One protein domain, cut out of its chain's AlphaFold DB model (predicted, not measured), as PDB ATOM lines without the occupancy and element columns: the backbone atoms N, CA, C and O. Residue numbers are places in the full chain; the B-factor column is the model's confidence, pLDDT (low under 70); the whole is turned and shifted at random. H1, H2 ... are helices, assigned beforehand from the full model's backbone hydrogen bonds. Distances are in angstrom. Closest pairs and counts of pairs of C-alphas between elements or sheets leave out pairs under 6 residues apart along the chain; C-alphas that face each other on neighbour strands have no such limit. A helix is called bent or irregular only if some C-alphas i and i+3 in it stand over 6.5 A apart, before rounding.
ATOM      1  N   ARG A  86      30.516  50.835  35.479       82.25
ATOM      2  CA  ARG A  86      30.914  52.162  34.957       82.25
ATOM      3  C   ARG A  86      32.197  52.107  34.121       82.25
ATOM      4  O   ARG A  86      32.327  52.861  33.162       82.25
ATOM      5  N   GLN A  87      33.128  51.226  34.486       83.44
ATOM      6  CA  GLN A  87      34.388  51.036  33.770       83.44
ATOM      7  C   GLN A  87      34.161  50.405  32.396       83.44
ATOM      8  O   GLN A  87      34.665  50.942  31.415       83.44
ATOM      9  N   THR A  88      33.365  49.332  32.303       83.44
ATOM     10  CA  THR A  88      33.079  48.691  31.008       83.44
ATOM     11  C   THR A  88      32.267  49.599  30.095       83.44
ATOM     12  O   THR A  88      32.634  49.756  28.941       83.44
ATOM     13  N   ILE A  89      31.281  50.329  30.623       84.31
ATOM     14  CA  ILE A  89      30.514  51.311  29.835       84.31
ATOM     15  C   ILE A  89      31.421  52.430  29.298       84.31
ATOM     16  O   ILE A  89      31.299  52.830  28.144       84.31
ATOM     17  N   THR A  90      32.347  52.938  30.115       85.62
ATOM     18  CA  THR A  90      33.276  53.995  29.679       85.62
ATOM     19  C   THR A  90      34.258  53.469  28.631       85.62
ATOM     20  O   THR A  90      34.521  54.155  27.646       85.62
ATOM     21  N   ALA A  91      34.758  52.242  28.806       85.81
ATOM     22  CA  ALA A  91      35.591  51.571  27.814       85.81
ATOM     23  C   ALA A  91      34.834  51.357  26.492       85.81
ATOM     24  O   ALA A  91      35.363  51.688  25.434       85.81
ATOM     25  N   ASP A  92      33.579  50.903  26.546       85.44
ATOM     26  CA  ASP A  92      32.721  50.725  25.372       85.44
ATOM     27  C   ASP A  92      32.512  52.049  24.626       85.44
ATOM     28  O   ASP A  92      32.631  52.100  23.404       85.44
ATOM     29  N   LEU A  93      32.269  53.147  25.350       88.12
ATOM     30  CA  LEU A  93      32.148  54.492  24.774       88.12
ATOM     31  C   LEU A  93      33.446  54.973  24.117       88.12
ATOM     32  O   LEU A  93      33.397  55.572  23.044       88.12
ATOM     33  N   MET A  94      34.601  54.703  24.726       91.38
ATOM     34  CA  MET A  94      35.906  55.038  24.145       91.38
ATOM     35  C   MET A  94      36.218  54.201  22.899       91.38
ATOM     36  O   MET A  94      36.858  54.693  21.971       91.38
ATOM     37  N   LEU A  95      35.757  52.950  22.860       88.75
ATOM     38  CA  LEU A  95      35.946  52.039  21.734       88.75
ATOM     39  C   LEU A  95      34.892  52.211  20.637       88.75
ATOM     40  O   LEU A  95      35.148  51.826  19.498       88.75
ATOM     41  N   ALA A  96      33.739  52.821  20.925       90.19
ATOM     42  CA  ALA A  96      32.663  53.014  19.954       90.19
ATOM     43  C   ALA A  96      33.123  53.704  18.649       90.19
ATOM     44  O   ALA A  96      32.794  53.191  17.577       90.19
ATOM     45  N   PRO A  97      33.936  54.783  18.666       88.88
ATOM     46  CA  PRO A  97      34.460  55.384  17.439       88.88
ATOM     47  C   PRO A  97      35.344  54.415  16.648       88.88
ATOM     48  O   PRO A  97      35.227  54.322  15.426       88.88
ATOM     49  N   VAL A  98      36.192  53.651  17.341       90.88
ATOM     50  CA  VAL A  98      37.071  52.649  16.722       90.88
ATOM     51  C   VAL A  98      36.242  51.533  16.090       90.88
ATOM     52  O   VAL A  98      36.527  51.122  14.968       90.88
ATOM     53  N   ALA A  99      35.175  51.088  16.757       83.69
ATOM     54  CA  ALA A  99      34.247  50.094  16.232       83.69
ATOM     55  C   ALA A  99      33.514  50.595  14.977       83.69
ATOM     56  O   ALA A  99      33.391  49.847  14.008       83.69
ATOM     57  N   LEU A 100      33.081  51.861  14.948       87.56
ATOM     58  CA  LEU A 100      32.454  52.474  13.771       87.56
ATOM     59  C   LEU A 100      33.423  52.553  12.585       87.56
ATOM     60  O   LEU A 100      33.066  52.177  11.467       87.56
ATOM     61  N   VAL A 101      34.661  52.989  12.827       91.00
ATOM     62  CA  VAL A 101      35.710  53.028  11.797       91.00
ATOM     63  C   VAL A 101      36.043  51.617  11.315       91.00
ATOM     64  O   VAL A 101      36.130  51.386  10.112       91.00
ATOM     65  N   GLY A 102      36.169  50.655  12.230       85.31
ATOM     66  CA  GLY A 102      36.406  49.249  11.913       85.31
ATOM     67  C   GLY A 102      35.285  48.642  11.072       85.31
ATOM     68  O   GLY A 102      35.563  47.972  10.081       85.31
ATOM     69  N   ALA A 103      34.022  48.933  11.394       82.62
ATOM     70  CA  ALA A 103      32.874  48.500  10.602       82.62
ATOM     71  C   ALA A 103      32.903  49.103   9.190       82.62
ATOM     72  O   ALA A 103      32.711  48.386   8.206       82.62
ATOM     73  N   TRP A 104      33.205  50.398   9.068       86.69
ATOM     74  CA  TRP A 104      33.345  51.063   7.773       86.69
ATOM     75  C   TRP A 104      34.492  50.474   6.935       86.69
ATOM     76  O   TRP A 104      34.308  50.173   5.752       86.69
ATOM     77  N   LEU A 105      35.654  50.238   7.550       85.62
ATOM     78  CA  LEU A 105      36.786  49.566   6.910       85.62
ATOM     79  C   LEU A 105      36.430  48.138   6.497       85.62
ATOM     80  O   LEU A 105      36.781  47.727   5.395       85.62
ATOM     81  N   GLY A 106      35.691  47.406   7.331       80.12
ATOM     82  CA  GLY A 106      35.195  46.066   7.035       80.12
ATOM     83  C   GLY A 106      34.285  46.042   5.809       80.12
ATOM     84  O   GLY A 106      34.471  45.199   4.937       80.12
ATOM     85  N   ILE A 107      33.366  47.005   5.679       80.00
ATOM     86  CA  ILE A 107      32.516  47.156   4.484       80.00
ATOM     87  C   ILE A 107      33.379  47.427   3.245       80.00
ATOM     88  O   ILE A 107      33.187  46.805   2.201       80.00
ATOM     89  N   LYS A 108      34.353  48.335   3.353       82.69
ATOM     90  CA  LYS A 108      35.247  48.673   2.239       82.69
ATOM     91  C   LYS A 108      36.116  47.483   1.821       82.69
ATOM     92  O   LYS A 108      36.247  47.219   0.630       82.69
ATOM     93  N   ALA A 109      36.667  46.750   2.785       80.56
ATOM     94  CA  ALA A 109      37.467  45.553   2.554       80.56
ATOM     95  C   ALA A 109      36.624  44.418   1.960       80.56
ATOM     96  O   ALA A 109      37.051  43.791   0.997       80.56
ATOM     97  N   HIS A 110      35.406  44.201   2.462       72.31
ATOM     98  CA  HIS A 110      34.485  43.205   1.919       72.31
ATOM     99  C   HIS A 110      34.182  43.450   0.436       72.31
ATOM    100  O   HIS A 110      34.167  42.508  -0.345       72.31
ATOM    101  N   ASN A 111      34.017  44.713   0.034       75.56
ATOM    102  CA  ASN A 111      33.803  45.072  -1.370       75.56
ATOM    103  C   ASN A 111      35.074  44.969  -2.235       75.56
ATOM    104  O   ASN A 111      34.969  44.868  -3.453       75.56
ATOM    105  N   ALA A 112      36.266  45.029  -1.632       80.06
ATOM    106  CA  ALA A 112      37.545  44.962  -2.340       80.06
ATOM    107  C   ALA A 112      38.084  43.528  -2.495       80.06
ATOM    108  O   ALA A 112      38.864  43.257  -3.407       80.06
ATOM    109  N   VAL A 113      37.699  42.609  -1.607       77.75
ATOM    110  CA  VAL A 113      38.174  41.221  -1.599       77.75
ATOM    111  C   VAL A 113      37.287  40.360  -2.496       77.75
ATOM    112  O   VAL A 113      36.069  40.332  -2.350       77.75
ATOM    113  N   SER A 114      37.900  39.614  -3.419       77.94
ATOM    114  CA  SER A 114      37.165  38.672  -4.264       77.94
ATOM    115  C   SER A 114      36.646  37.482  -3.453       77.94
ATOM    116  O   SER A 114      37.290  37.013  -2.511       77.94
ATOM    117  N   GLU A 115      35.484  36.960  -3.846       75.25
ATOM    118  CA  GLU A 115      34.801  35.852  -3.160       75.25
ATOM    119  C   GLU A 115      35.732  34.643  -2.938       75.25
ATOM    120  O   GLU A 115      35.770  34.069  -1.849       75.25
ATOM    121  N   ASN A 116      36.575  34.328  -3.926       77.81
ATOM    122  CA  ASN A 116      37.545  33.231  -3.856       77.81
ATOM    123  C   ASN A 116      38.599  33.432  -2.755       77.81
ATOM    124  O   ASN A 116      38.943  32.481  -2.052       77.81
ATOM    125  N   VAL A 117      39.102  34.659  -2.584       80.44
ATOM    126  CA  VAL A 117      40.106  34.981  -1.558       80.44
ATOM    127  C   VAL A 117      39.479  34.925  -0.171       80.44
ATOM    128  O   VAL A 117      40.073  34.357   0.743       80.44
ATOM    129  N   PHE A 118      38.259  35.445  -0.021       76.44
ATOM    130  CA  PHE A 118      37.527  35.392   1.242       76.44
ATOM    131  C   PHE A 118      37.292  33.948   1.706       76.44
ATOM    132  O   PHE A 118      37.600  33.608   2.852       76.44
ATOM    133  N   PHE A 119      36.798  33.079   0.818       79.38
ATOM    134  CA  PHE A 119      36.582  31.671   1.151       79.38
ATOM    135  C   PHE A 119      37.893  30.934   1.425       79.38
ATOM    136  O   PHE A 119      37.965  30.206   2.412       79.38
ATOM    137  N   GLY A 120      38.937  31.165   0.624       84.88
ATOM    138  CA  GLY A 120      40.256  30.570   0.849       84.88
ATOM    139  C   GLY A 120      40.818  30.899   2.235       84.88
ATOM    140  O   GLY A 120      41.165  29.992   2.989       84.88
ATOM    141  N   LEU A 121      40.828  32.182   2.608       84.69
ATOM    142  CA  LEU A 121      41.271  32.632   3.933       84.69
ATOM    143  C   LEU A 121      40.420  32.042   5.056       84.69
ATOM    144  O   LEU A 121      40.960  31.546   6.042       84.69
ATOM    145  N   THR A 122      39.099  32.055   4.887       80.62
ATOM    146  CA  THR A 122      38.179  31.500   5.884       80.62
ATOM    147  C   THR A 122      38.462  30.023   6.119       80.62
ATOM    148  O   THR A 122      38.552  29.608   7.268       80.62
ATOM    149  N   TYR A 123      38.657  29.228   5.061       84.50
ATOM    150  CA  TYR A 123      38.960  27.804   5.195       84.50
ATOM    151  C   TYR A 123      40.283  27.551   5.904       84.50
ATOM    152  O   TYR A 123      40.325  26.708   6.797       84.50
ATOM    153  N   VAL A 124      41.335  28.301   5.567       92.06
ATOM    154  CA  VAL A 124      42.635  28.175   6.239       92.06
ATOM    155  C   VAL A 124      42.493  28.463   7.731       92.06
ATOM    156  O   VAL A 124      42.905  27.648   8.554       92.06
ATOM    157  N   VAL A 125      41.849  29.574   8.092       88.88
ATOM    158  CA  VAL A 125      41.631  29.935   9.499       88.88
ATOM    159  C   VAL A 125      40.775  28.886  10.208       88.88
ATOM    160  O   VAL A 125      41.095  28.506  11.332       88.88
ATOM    161  N   LEU A 126      39.724  28.371   9.565       87.00
ATOM    162  CA  LEU A 126      38.845  27.364  10.161       87.00
ATOM    163  C   LEU A 126      39.589  26.055  10.444       87.00
ATOM    164  O   LEU A 126      39.418  25.481  11.515       87.00
ATOM    165  N   VAL A 127      40.426  25.609   9.505       92.75
ATOM    166  CA  VAL A 127      41.255  24.410   9.670       92.75
ATOM    167  C   VAL A 127      42.246  24.616  10.808       92.75
ATOM    168  O   VAL A 127      42.282  23.801  11.720       92.75
ATOM    169  N   VAL A 128      42.979  25.733  10.821       94.75
ATOM    170  CA  VAL A 128      43.960  26.028  11.880       94.75
ATOM    171  C   VAL A 128      43.292  26.085  13.253       94.75
ATOM    172  O   VAL A 128      43.747  25.437  14.194       94.75
ATOM    173  N   THR A 129      42.187  26.821  13.375       89.25
ATOM    174  CA  THR A 129      41.498  27.001  14.660       89.25
ATOM    175  C   THR A 129      40.823  25.707  15.114       89.25
ATOM    176  O   THR A 129      40.903  25.356  16.287       89.25
ATOM    177  N   GLY A 130      40.202  24.966  14.191       87.12
ATOM    178  CA  GLY A 130      39.599  23.665  14.471       87.12
ATOM    179  C   GLY A 130      40.633  22.637  14.927       87.12
ATOM    180  O   GLY A 130      40.432  21.985  15.947       87.12
ATOM    181  N   SER A 131      41.773  22.545  14.236       93.75
ATOM    182  CA  SER A 131      42.890  21.687  14.645       93.75
ATOM    183  C   SER A 131      43.438  22.077  16.017       93.75
ATOM    184  O   SER A 131      43.677  21.200  16.842       93.75
ATOM    185  N   LYS A 132      43.583  23.379  16.293       92.69
ATOM    186  CA  LYS A 132      44.040  23.873  17.598       92.69
ATOM    187  C   LYS A 132      43.065  23.515  18.722       92.69
ATOM    188  O   LYS A 132      43.499  23.069  19.772       92.69
ATOM    189  N   LEU A 133      41.759  23.666  18.501       88.62
ATOM    190  CA  LEU A 133      40.742  23.304  19.495       88.62
ATOM    191  C   LEU A 133      40.705  21.797  19.777       88.62
ATOM    192  O   LEU A 133      40.502  21.402  20.918       88.62
ATOM    193  N   ILE A 134      40.915  20.957  18.758       92.00
ATOM    194  CA  ILE A 134      41.038  19.502  18.950       92.00
ATOM    195  C   ILE A 134      42.277  19.185  19.788       92.00
ATOM    196  O   ILE A 134      42.211  18.341  20.674       92.00
ATOM    197  N   TRP A 135      43.391  19.870  19.527       94.00
ATOM    198  CA  TRP A 135      44.619  19.713  20.300       94.00
ATOM    199  C   TRP A 135      44.423  20.084  21.775       94.00
ATOM    200  O   TRP A 135      44.740  19.275  22.639       94.00
ATOM    201  N   ASP A 136      43.817  21.242  22.057       87.69
ATOM    202  CA  ASP A 136      43.484  21.675  23.425       87.69
ATOM    203  C   ASP A 136      42.497  20.738  24.140       87.69
ATOM    204  O   ASP A 136      42.436  20.707  25.362       87.69
ATOM    205  N   ALA A 137      41.650  20.021  23.397       85.44
ATOM    206  CA  ALA A 137      40.704  19.075  23.984       85.44
ATOM    207  C   ALA A 137      41.351  17.724  24.335       85.44
ATOM    208  O   ALA A 137      40.773  16.954  25.101       85.44
ATOM    209  N   LEU A 138      42.509  17.413  23.742       86.81
ATOM    210  CA  LEU A 138      43.225  16.146  23.922       86.81
ATOM    211  C   LEU A 138      44.380  16.237  24.932       86.81
ATOM    212  O   LEU A 138      44.794  15.193  25.438       86.81
ATOM    213  N   ILE A 139      44.905  17.439  25.195       73.50
ATOM    214  CA  ILE A 139      46.067  17.711  26.059       73.50
ATOM    215  C   ILE A 139      45.685  18.737  27.116       73.50
ATOM    216  O   ILE A 139      45.971  18.468  28.304       73.50
TER     217      ILE A 139
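Overview. This is residues 86 to 139 of the 139 residues of the protein "Sulfite exporter TauE/SafE" of mine drainage metagenome (UniProt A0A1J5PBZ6). Two long helices, H1 and H2, make the two legs of a wide, open, flat arch, joined at its top by residues 113 and 114, with nothing between the legs. H1 is bent, and its first arm, H1a, turns the free end of that leg at an angle to H1b, the arm next to the link. The printed part has 54 residues with two named helices, H1 then H2, and no named strand; the class is all helix. It is extended, with a radius of gyration of the C-alphas of 16.9 A and spans of 40 by 36 by 7 A.

Arrangement. The longest helix by residues is H1, residues 86 to 112, which by its hydrogen bonds was assigned as one helix but is bent: C-alphas 94 and 97 are 6.9 A apart. Its arms are H1a, residues 86 to 94, and H1b, residues 97 to 112, with residues 95 and 96 in neither. The lines of H1a and H1b stand at a steep tilt of 44 degrees. H2, residues 115 to 138, follows H1b after a tight link of 2 residues. H1b and H2 are apart, but only just, with their closest C-alphas 8.4 A from each other. H1a and H2 are apart. In H1a, H1b and H2 every O i to N i+4 pair is within hydrogen-bond range.

Along the chain. H1a begins at C-alpha 86, at (30.914, 52.162, 34.957), and measures 12.3 A from first to last C-alpha. H1b measures 22.6 A and ends at C-alpha 112, at (37.545, 44.962, -2.340). H2 measures 34.5 A and ends at C-alpha 138, at (43.225, 16.146, 23.922).

Size, cuts and confidence. The two C-alphas farthest apart are those of Arg 86 and Asn 116, at 43.7 A. The first and last printed C-alphas, of Arg 86 and Ile 139, are 38.7 A apart, and Ile 139 is the chain's last residue. Residues 86 to 109, 111 to 117 and 119 to 139 stand free. The printed part has no cut; its mean pLDDT is 85.0, and no printed residue is under 70.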